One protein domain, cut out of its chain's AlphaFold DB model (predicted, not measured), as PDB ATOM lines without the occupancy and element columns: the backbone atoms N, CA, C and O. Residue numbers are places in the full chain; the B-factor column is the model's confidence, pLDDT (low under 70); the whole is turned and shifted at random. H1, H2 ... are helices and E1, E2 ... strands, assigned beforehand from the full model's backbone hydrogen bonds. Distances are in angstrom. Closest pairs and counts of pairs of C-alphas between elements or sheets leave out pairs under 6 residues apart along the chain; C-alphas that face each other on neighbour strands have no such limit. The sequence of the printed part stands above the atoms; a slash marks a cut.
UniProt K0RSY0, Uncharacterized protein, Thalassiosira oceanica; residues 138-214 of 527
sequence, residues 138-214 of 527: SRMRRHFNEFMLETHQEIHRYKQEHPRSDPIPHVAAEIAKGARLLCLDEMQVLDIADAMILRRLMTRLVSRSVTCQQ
ATOM      1  N   SER A 138     275.707 341.252 115.247       64.56
ATOM      2  CA  SER A 138     276.984 340.722 115.731       64.56
ATOM      3  C   SER A 138     276.896 339.196 115.699       64.56
ATOM      4  O   SER A 138     275.960 338.610 116.253       64.56
ATOM      5  N   ARG A 139     277.806 338.547 114.984       71.81
ATOM      6  CA  ARG A 139     277.826 337.097 114.783       71.81
ATOM      7  C   ARG A 139     279.203 336.606 115.185       71.81
ATOM      8  O   ARG A 139     280.190 337.309 114.993       71.81
ATOM      9  N   MET A 140     279.249 335.416 115.755       75.38
ATOM     10  CA  MET A 140     280.494 334.787 116.152       75.38
ATOM     11  C   MET A 140     280.507 333.374 115.617       75.38
ATOM     12  O   MET A 140     279.612 332.578 115.902       75.38
ATOM     13  N   ARG A 141     281.553 333.069 114.858       81.12
ATOM     14  CA  ARG A 141     281.872 331.714 114.453       81.12
ATOM     15  C   ARG A 141     283.208 331.310 115.050       81.12
ATOM     16  O   ARG A 141     284.171 332.058 114.924       81.12
ATOM     17  N   ARG A 142     283.248 330.153 115.707       80.56
ATOM     18  CA  ARG A 142     284.444 329.611 116.366       80.56
ATOM     19  C   ARG A 142     284.516 328.102 116.192       80.56
ATOM     20  O   ARG A 142     283.481 327.439 116.148       80.56
ATOM     21  N   HIS A 143     285.732 327.563 116.156       80.81
ATOM     22  CA  HIS A 143     285.931 326.135 116.393       80.81
ATOM     23  C   HIS A 143     285.639 325.828 117.866       80.81
ATOM     24  O   HIS A 143     285.965 326.626 118.747       80.81
ATOM     25  N   PHE A 144     285.030 324.677 118.150       81.44
ATOM     26  CA  PHE A 144     284.579 324.339 119.503       81.44
ATOM     27  C   PHE A 144     285.696 324.374 120.555       81.44
ATOM     28  O   PHE A 144     285.510 324.957 121.621       81.44
ATOM     29  N   ASN A 145     286.872 323.824 120.246       77.62
ATOM     30  CA  ASN A 145     287.998 323.794 121.186       77.62
ATOM     31  C   ASN A 145     288.501 325.203 121.534       77.62
ATOM     32  O   ASN A 145     288.810 325.487 122.688       77.62
ATOM     33  N   GLU A 146     288.549 326.097 120.545       82.00
ATOM     34  CA  GLU A 146     288.937 327.494 120.751       82.00
ATOM     35  C   GLU A 146     287.895 328.227 121.606       82.00
ATOM     36  O   GLU A 146     288.243 328.909 122.566       82.00
ATOM     37  N   PHE A 147     286.608 328.010 121.321       85.56
ATOM     38  CA  PHE A 147     285.512 328.561 122.114       85.56
ATOM     39  C   PHE A 147     285.552 328.100 123.579       85.56
ATOM     40  O   PHE A 147     285.347 328.906 124.491       85.56
ATOM     41  N   MET A 148     285.820 326.814 123.823       83.06
ATOM     42  CA  MET A 148     285.937 326.288 125.183       83.06
ATOM     43  C   MET A 148     287.159 326.858 125.900       83.06
ATOM     44  O   MET A 148     287.039 327.244 127.062       83.06
ATOM     45  N   LEU A 149     288.299 327.001 125.217       81.31
ATOM     46  CA  LEU A 149     289.490 327.627 125.792       81.31
ATOM     47  C   LEU A 149     289.216 329.078 126.222       81.31
ATOM     48  O   LEU A 149     289.541 329.453 127.347       81.31
ATOM     49  N   GLU A 150     288.570 329.874 125.368       84.25
ATOM     50  CA  GLU A 150     288.169 331.251 125.691       84.25
ATOM     51  C   GLU A 150     287.178 331.298 126.861       84.25
ATOM     52  O   GLU A 150     287.319 332.112 127.774       84.25
ATOM     53  N   THR A 151     286.211 330.377 126.881       84.19
ATOM     54  CA  THR A 151     285.239 330.241 127.975       84.19
ATOM     55  C   THR A 151     285.941 329.954 129.305       84.19
ATOM     56  O   THR A 151     285.646 330.610 130.303       84.19
ATOM     57  N   HIS A 152     286.895 329.020 129.329       81.44
ATOM     58  CA  HIS A 152     287.682 328.688 130.523       81.44
ATOM     59  C   HIS A 152     288.553 329.854 130.993       81.44
ATOM     60  O   HIS A 152     288.603 330.140 132.189       81.44
ATOM     61  N   GLN A 153     289.190 330.575 130.067       83.81
ATOM     62  CA  GLN A 153     289.961 331.775 130.397       83.81
ATOM     63  C   GLN A 153     289.086 332.854 131.044       83.81
ATOM     64  O   GLN A 153     289.505 333.475 132.023       83.81
ATOM     65  N   GLU A 154     287.872 333.061 130.531       81.31
ATOM     66  CA  GLU A 154     286.930 334.031 131.090       81.31
ATOM     67  C   GLU A 154     286.417 333.595 132.467       81.31
ATOM     68  O   GLU A 154     286.369 334.403 133.395       81.31
ATOM     69  N   ILE A 155     286.103 332.304 132.635       80.94
ATOM     70  CA  ILE A 155     285.736 331.720 133.932       80.94
ATOM     71  C   ILE A 155     286.840 331.975 134.960       80.94
ATOM     72  O   ILE A 155     286.564 332.472 136.054       80.94
ATOM     73  N   HIS A 156     288.086 331.660 134.608       79.94
ATOM     74  CA  HIS A 156     289.227 331.811 135.499       79.94
ATOM     75  C   HIS A 156     289.474 333.283 135.852       79.94
ATOM     76  O   HIS A 156     289.610 333.614 137.029       79.94
ATOM     77  N   ARG A 157     289.445 334.188 134.863       85.12
ATOM     78  CA  ARG A 157     289.574 335.637 135.094       85.12
ATOM     79  C   ARG A 157     288.501 336.146 136.055       85.12
ATOM     80  O   ARG A 157     288.814 336.827 137.028       85.12
ATOM     81  N   TYR A 158     287.248 335.763 135.829       80.94
ATOM     82  CA  TYR A 158     286.138 336.186 136.672       80.94
ATOM     83  C   TYR A 158     286.253 335.647 138.105       80.94
ATOM     84  O   TYR A 158     286.000 336.378 139.063       80.94
ATOM     85  N   LYS A 159     286.685 334.394 138.278       77.00
ATOM     86  CA  LYS A 159     286.925 333.798 139.601       77.00
ATOM     87  C   LYS A 159     288.073 334.448 140.366       77.00
ATOM     88  O   LYS A 159     287.987 334.535 141.588       77.00
ATOM     89  N   GLN A 160     289.124 334.912 139.686       82.12
ATOM     90  CA  GLN A 160     290.213 335.643 140.345       82.12
ATOM     91  C   GLN A 160     289.703 336.917 141.024       82.12
ATOM     92  O   GLN A 160     290.111 337.236 142.139       82.12
ATOM     93  N   GLU A 161     288.786 337.623 140.365       83.44
ATOM     94  CA  GLU A 161     288.166 338.835 140.897       83.44
ATOM     95  C   GLU A 161     287.038 338.522 141.893       83.44
ATOM     96  O   GLU A 161     286.839 339.259 142.861       83.44
ATOM     97  N   HIS A 162     286.324 337.407 141.697       79.69
ATOM     98  CA  HIS A 162     285.150 337.029 142.486       79.69
ATOM     99  C   HIS A 162     285.156 335.539 142.905       79.69
ATOM    100  O   HIS A 162     284.342 334.750 142.408       79.69
ATOM    101  N   PRO A 163     285.978 335.147 143.902       71.81
ATOM    102  CA  PRO A 163     286.277 333.741 144.220       71.81
ATOM    103  C   PRO A 163     285.094 332.860 144.646       71.81
ATOM    104  O   PRO A 163     285.206 331.642 144.649       71.81
ATOM    105  N   ARG A 164     283.968 333.454 145.059       68.62
ATOM    106  CA  ARG A 164     282.782 332.731 145.565       68.62
ATOM    107  C   ARG A 164     281.547 332.859 144.675       68.62
ATOM    108  O   ARG A 164     280.459 332.469 145.089       68.62
ATOM    109  N   SER A 165     281.679 333.470 143.501       62.78
ATOM    110  CA  SER A 165     280.536 333.744 142.628       62.78
ATOM    111  C   SER A 165     280.510 332.815 141.420       62.78
ATOM    112  O   SER A 165     281.556 332.398 140.932       62.78
ATOM    113  N   ASP A 166     279.308 332.492 140.942       70.44
ATOM    114  CA  ASP A 166     279.128 331.658 139.754       70.44
ATOM    115  C   ASP A 166     279.602 332.413 138.492       70.44
ATOM    116  O   ASP A 166     279.030 333.463 138.179       70.44
ATOM    117  N   PRO A 167     280.608 331.905 137.754       76.00
ATOM    118  CA  PRO A 167     281.148 332.571 136.571       76.00
ATOM    119  C   PRO A 167     280.251 332.429 135.333       76.00
ATOM    120  O   PRO A 167     280.243 333.302 134.464       76.00
ATOM    121  N   ILE A 168     279.448 331.363 135.234       77.44
ATOM    122  CA  ILE A 168     278.713 331.032 133.999       77.44
ATOM    123  C   ILE A 168     277.733 332.137 133.556       77.44
ATOM    124  O   ILE A 168     277.702 332.462 132.366       77.44
ATOM    125  N   PRO A 169     276.934 332.765 134.447       73.44
ATOM    126  CA  PRO A 169     276.035 333.851 134.059       73.44
ATOM    127  C   PRO A 169     276.757 335.073 133.480       73.44
ATOM    128  O   PRO A 169     276.179 335.751 132.618       73.44
ATOM    129  N   HIS A 170     277.978 335.345 133.954       77.56
ATOM    130  CA  HIS A 170     278.827 336.435 133.483       77.56
ATOM    131  C   HIS A 170     279.389 336.123 132.094       77.56
ATOM    132  O   HIS A 170     279.144 336.886 131.163       77.56
ATOM    133  N   VAL A 171     280.014 334.956 131.916       79.75
ATOM    134  CA  VAL A 171     280.570 334.540 130.616       79.75
ATOM    135  C   VAL A 171     279.489 334.477 129.537       79.75
ATOM    136  O   VAL A 171     279.648 335.024 128.447       79.75
ATOM    137  N   ALA A 172     278.319 333.921 129.863       74.31
ATOM    138  CA  ALA A 172     277.177 333.932 128.953       74.31
ATOM    139  C   ALA A 172     276.723 335.359 128.583       74.31
ATOM    140  O   ALA A 172     276.049 335.539 127.573       74.31
ATOM    141  N   ALA A 173     276.967 336.363 129.435       66.56
ATOM    142  CA  ALA A 173     276.542 337.739 129.175       66.56
ATOM    143  C   ALA A 173     277.511 338.412 128.208       66.56
ATOM    144  O   ALA A 173     277.064 339.078 127.281       66.56
ATOM    145  N   GLU A 174     278.810 338.188 128.394       72.94
ATOM    146  CA  GLU A 174     279.847 338.682 127.488       72.94
ATOM    147  C   GLU A 174     279.706 338.080 126.087       72.94
ATOM    148  O   GLU A 174     279.675 338.817 125.100       72.94
ATOM    149  N   ILE A 175     279.469 336.767 125.988       73.50
ATOM    150  CA  ILE A 175     279.200 336.113 124.699       73.50
ATOM    151  C   ILE A 175     277.957 336.714 124.026       73.50
ATOM    152  O   ILE A 175     277.994 337.037 122.841       73.50
ATOM    153  N   ALA A 176     276.869 336.921 124.776       70.00
ATOM    154  CA  ALA A 176     275.630 337.482 124.233       70.00
ATOM    155  C   ALA A 176     275.753 338.959 123.807       70.00
ATOM    156  O   ALA A 176     275.025 339.400 122.915       70.00
ATOM    157  N   LYS A 177     276.663 339.733 124.419       67.19
ATOM    158  CA  LYS A 177     277.006 341.093 123.963       67.19
ATOM    159  C   LYS A 177     277.760 341.054 122.635       67.19
ATOM    160  O   LYS A 177     277.483 341.864 121.753       67.19
ATOM    161  N   GLY A 178     278.704 340.120 122.503       65.00
ATOM    162  CA  GLY A 178     279.552 339.975 121.322       65.00
ATOM    163  C   GLY A 178     278.848 339.333 120.127       65.00
ATOM    164  O   GLY A 178     279.193 339.637 118.988       65.00
ATOM    165  N   ALA A 179     277.849 338.475 120.354       68.62
ATOM    166  CA  ALA A 179     277.162 337.767 119.282       68.62
ATOM    167  C   ALA A 179     275.703 337.414 119.595       68.62
ATOM    168  O   ALA A 179     275.368 336.871 120.644       68.62
ATOM    169  N   ARG A 180     274.836 337.656 118.609       69.62
ATOM    170  CA  ARG A 180     273.430 337.224 118.562       69.62
ATOM    171  C   ARG A 180     273.240 335.920 117.781       69.62
ATOM    172  O   ARG A 180     272.203 335.285 117.912       69.62
ATOM    173  N   LEU A 181     274.215 335.546 116.950       74.75
ATOM    174  CA  LEU A 181     274.296 334.248 116.280       74.75
ATOM    175  C   LEU A 181     275.632 333.614 116.647       74.75
ATOM    176  O   LEU A 181     276.684 334.179 116.341       74.75
ATOM    177  N   LEU A 182     275.567 332.453 117.289       78.69
ATOM    178  CA  LEU A 182     276.726 331.646 117.635       78.69
ATOM    179  C   LEU A 182     276.785 330.433 116.706       78.69
ATOM    180  O   LEU A 182     275.887 329.595 116.722       78.69
ATOM    181  N   CYS A 183     277.846 330.338 115.911       79.69
ATOM    182  CA  CYS A 183     278.134 329.186 115.066       79.69
ATOM    183  C   CYS A 183     279.362 328.458 115.620       79.69
ATOM    184  O   CYS A 183     280.471 328.987 115.568       79.69
ATOM    185  N   LEU A 184     279.168 327.249 116.144       80.69
ATOM    186  CA  LEU A 184     280.262 326.397 116.606       80.69
ATOM    187  C   LEU A 184     280.561 325.347 115.538       80.69
ATOM    188  O   LEU A 184     279.677 324.570 115.177       80.69
ATOM    189  N   ASP A 185     281.791 325.343 115.034       80.25
ATOM    190  CA  ASP A 185     282.269 324.311 114.113       80.25
ATOM    191  C   ASP A 185     282.978 323.189 114.877       80.25
ATOM    192  O   ASP A 185     283.529 323.408 115.960       80.25
ATOM    193  N   GLU A 186     282.958 321.989 114.297       76.81
ATOM    194  CA  GLU A 186     283.665 320.806 114.809       76.81
ATOM    195  C   GLU A 186     283.397 320.510 116.296       76.81
ATOM    196  O   GLU A 186     284.297 320.167 117.060       76.81
ATOM    197  N   MET A 187     282.139 320.639 116.724       74.06
ATOM    198  CA  MET A 187     281.754 320.394 118.112       74.06
ATOM    199  C   MET A 187     281.998 318.937 118.522       74.06
ATOM    200  O   MET A 187     281.278 318.029 118.106       74.06
ATOM    201  N   GLN A 188     282.997 318.740 119.382       71.44
ATOM    202  CA  GLN A 188     283.369 317.454 119.964       71.44
ATOM    203  C   GLN A 188     283.595 317.631 121.462       71.44
ATOM    204  O   GLN A 188     284.585 318.215 121.890       71.44
ATOM    205  N   VAL A 189     282.666 317.119 122.267       72.12
ATOM    206  CA  VAL A 189     282.783 317.154 123.726       72.12
ATOM    207  C   VAL A 189     283.393 315.835 124.179       72.12
ATOM    208  O   VAL A 189     282.730 314.801 124.142       72.12
ATOM    209  N   LEU A 190     284.670 315.867 124.554       68.44
ATOM    210  CA  LEU A 190     285.398 314.687 125.033       68.44
ATOM    211  C   LEU A 190     285.484 314.640 126.565       68.44
ATOM    212  O   LEU A 190     285.554 313.551 127.132       68.44
ATOM    213  N   ASP A 191     285.448 315.799 127.227       68.81
ATOM    214  CA  ASP A 191     285.540 315.926 128.683       68.81
ATOM    215  C   ASP A 191     284.156 316.155 129.323       68.81
ATOM    216  O   ASP A 191     283.331 316.938 128.845       68.81
ATOM    217  N   ILE A 192     283.914 315.480 130.449       60.94
ATOM    218  CA  ILE A 192     282.730 315.649 131.296       60.94
ATOM    219  C   ILE A 192     282.686 317.071 131.876       60.94
ATOM    220  O   ILE A 192     281.601 317.646 131.981       60.94
ATOM    221  N   ALA A 193     283.834 317.665 132.219       63.09
ATOM    222  CA  ALA A 193     283.903 319.031 132.738       63.09
ATOM    223  C   ALA A 193     283.408 320.048 131.698       63.09
ATOM    224  O   ALA A 193     282.529 320.867 131.990       63.09
ATOM    225  N   ASP A 194     283.888 319.926 130.460       70.81
ATOM    226  CA  ASP A 194     283.434 320.741 129.334       70.81
ATOM    227  C   ASP A 194     281.946 320.530 129.058       70.81
ATOM    228  O   ASP A 194     281.216 321.500 128.860       70.81
ATOM    229  N   ALA A 195     281.460 319.286 129.125       65.69
ATOM    230  CA  ALA A 195     280.037 318.984 128.976       65.69
ATOM    231  C   ALA A 195     279.176 319.696 130.035       65.69
ATOM    232  O   ALA A 195     278.117 320.249 129.719       65.69
ATOM    233  N   MET A 196     279.629 319.714 131.293       66.62
ATOM    234  CA  MET A 196     278.930 320.382 132.395       66.62
ATOM    235  C   MET A 196     278.902 321.902 132.219       66.62
ATOM    236  O   MET A 196     277.847 322.521 132.399       66.62
ATOM    237  N   ILE A 197     280.033 322.505 131.841       74.62
ATOM    238  CA  ILE A 197     280.125 323.943 131.555       74.62
ATOM    239  C   ILE A 197     279.228 324.291 130.374       74.62
ATOM    240  O   ILE A 197     278.404 325.200 130.479       74.62
ATOM    241  N   LEU A 198     279.322 323.529 129.285       74.44
ATOM    242  CA  LEU A 198     278.570 323.765 128.065       74.44
ATOM    243  C   LEU A 198     277.064 323.672 128.301       74.44
ATOM    244  O   LEU A 198     276.338 324.563 127.869       74.44
ATOM    245  N   ARG A 199     276.582 322.663 129.042       68.00
ATOM    246  CA  ARG A 199     275.158 322.559 129.406       68.00
ATOM    247  C   ARG A 199     274.691 323.831 130.102       68.00
ATOM    248  O   ARG A 199     273.685 324.424 129.707       68.00
ATOM    249  N   ARG A 200     275.421 324.268 131.132       73.38
ATOM    250  CA  ARG A 200     275.064 325.461 131.916       73.38
ATOM    251  C   ARG A 200     275.127 326.727 131.059       73.38
ATOM    252  O   ARG A 200     274.215 327.549 131.126       73.38
ATOM    253  N   LEU A 201     276.160 326.864 130.233       72.19
ATOM    254  CA  LEU A 201     276.381 328.014 129.362       72.19
ATOM    255  C   LEU A 201     275.307 328.116 128.276       72.19
ATOM    256  O   LEU A 201     274.666 329.158 128.148       72.19
ATOM    257  N   MET A 202     275.053 327.028 127.548       69.00
ATOM    258  CA  MET A 202     274.044 326.972 126.490       69.00
ATOM    259  C   MET A 202     272.645 327.200 127.047       69.00
ATOM    260  O   MET A 202     271.901 327.985 126.471       69.00
ATOM    261  N   THR A 203     272.315 326.635 128.214       63.47
ATOM    262  CA  THR A 203     271.041 326.927 128.892       63.47
ATOM    263  C   THR A 203     270.887 328.431 129.116       63.47
ATOM    264  O   THR A 203     269.864 329.007 128.770       63.47
ATOM    265  N   ARG A 204     271.926 329.107 129.620       63.06
ATOM    266  CA  ARG A 204     271.887 330.560 129.858       63.06
ATOM    267  C   ARG A 204     271.835 331.386 128.568       63.06
ATOM    268  O   ARG A 204     271.166 332.416 128.562       63.06
ATOM    269  N   LEU A 205     272.527 330.976 127.505       65.38
ATOM    270  CA  LEU A 205     272.515 331.663 126.206       65.38
ATOM    271  C   LEU A 205     271.166 331.510 125.494       65.38
ATOM    272  O   LEU A 205     270.625 332.487 124.971       65.38
ATOM    273  N   VAL A 206     270.593 330.307 125.538       60.19
ATOM    274  CA  VAL A 206     269.270 329.999 124.992       60.19
ATOM    275  C   VAL A 206     268.199 330.730 125.794       60.19
ATOM    276  O   VAL A 206     267.437 331.474 125.199       60.19
ATOM    277  N   SER A 207     268.188 330.668 127.130       53.69
ATOM    278  CA  SER A 207     267.220 331.422 127.950       53.69
ATOM    279  C   SER A 207     267.302 332.946 127.778       53.69
ATOM    280  O   SER A 207     266.346 333.640 128.095       53.69
ATOM    281  N   ARG A 208     268.430 333.486 127.298       50.56
ATOM    282  CA  ARG A 208     268.576 334.913 126.953       50.56
ATOM    283  C   ARG A 208     268.102 335.260 125.541       50.56
ATOM    284  O   ARG A 208     267.868 336.431 125.262       50.56
ATOM    285  N   SER A 209     268.010 334.266 124.663       42.44
ATOM    286  CA  SER A 209     267.585 334.406 123.264       42.44
ATOM    287  C   SER A 209     266.155 333.905 123.045       42.44
ATOM    288  O   SER A 209     265.544 334.199 122.017       42.44
ATOM    289  N   VAL A 210     265.619 333.141 124.003       36.41
ATOM    290  CA  VAL A 210     264.297 332.548 123.921       36.41
ATOM    291  C   VAL A 210     263.233 333.542 124.348       36.41
ATOM    292  O   VAL A 210     263.189 334.027 125.471       36.41
ATOM    293  N   THR A 211     262.397 333.816 123.367       32.84
ATOM    294  CA  THR A 211     261.272 334.726 123.323       32.84
ATOM    295  C   THR A 211     260.011 333.869 123.466       32.84
ATOM    296  O   THR A 211     259.936 332.832 122.811       32.84
ATOM    297  N   CYS A 212     259.086 334.184 124.377       32.41
ATOM    298  CA  CYS A 212     258.012 333.263 124.755       32.41
ATOM    299  C   CYS A 212     257.104 332.903 123.566       32.41
ATOM    300  O   CYS A 212     256.640 333.750 122.817       32.41
ATOM    301  N   GLN A 213     256.807 331.613 123.437       30.94
ATOM    302  CA  GLN A 213     255.620 331.108 122.734       30.94
ATOM    303  C   GLN A 213     254.812 330.155 123.622       30.94
ATOM    304  O   GLN A 213     254.017 329.338 123.155       30.94
ATOM    305  N   GLN A 214     255.049 330.240 124.927       35.00
ATOM    306  CA  GLN A 214     254.344 329.464 125.929       35.00
ATOM    307  C   GLN A 214     253.488 330.401 126.772       35.00
ATOM    308  O   GLN A 214     253.900 331.549 126.993       35.00
TER     309      GLN A 214
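This is residues 138 to 214 of the 527 residues of an uncharacterized protein of Thalassiosira oceanica (UniProt K0RSY0). The strands E1 and E2, side by side, and the helices H1 and H2 make the three sides of a loose triangle, with H3 across one side of it, packed on H2. H1 runs off from the end of E1, H2 comes back toward the strands' first residues, and residues 160 to 165 stick out past the corner between the two helices. The printed part has 77 residues with three named helices and two named strands, in the order E1, H1, H2, E2, H3; the sheet has the order E1, E2 and is parallel. The class is mostly helix. The whole is compact, with a radius of gyration of the C-alphas of 12.8 A and spans of 37 by 27 by 24 A.

E1, residues 139 to 143, begins with C-alpha 139 at (277.826, 337.097, 114.783). H1, residues 144 to 161, is 26.1 A from first to last C-alpha and ends with C-alpha 161 at (288.166, 338.835, 140.897). H2, residues 168 to 178, is 15.5 A long, and E2 is residues 181 to 185. H3, residues 192 to 209, is 25.4 A long and ends with C-alpha 209 at (267.585, 334.406, 123.264).

E1 and E2 are parallel neighbours with 16 degrees between their directions. N 140 and O 181 are 2.9 A apart and N 142 and O 183 3.0 A apart, within hydrogen-bond range. E1, H1, H2 and E2 form a strand-helix-strand unit, two parallel neighbour strands with helices between, and its crossover is right-handed. The closest C-alphas of H1 and E2, those of Phe 144 and Leu 184, are 5.6 A apart. H1 touches H2 with residues 151 to 158 alone, at a steep tilt of 61 degrees, opposite ways; the closest C-alphas, those of Glu 154 and Val 171, are 6.4 A apart. H2 touches H3 at a steep tilt of 55 degrees, the same way; the closest C-alphas, those of Ala 172 and Leu 205, are 5.9 A apart. H1 and H3 are close but not clearly touching, about perpendicular at 86 degrees, with the C-alphas of Met 148 and Asp 194 closest at 7.4 A. E1 and H3 are apart. In H1, H2 and H3 every O i to N i+4 pair is within hydrogen-bond range.

The two C-alphas farthest apart, those of Gln 160 and Gln 214, are 39.1 A apart. The printed part has no cut and no long link; the links from E1 to H1 and from H2 to E2 are tight. The mean pLDDT of the printed part is 70.7, and 28 residues are under 70, among them residues 202 to 214.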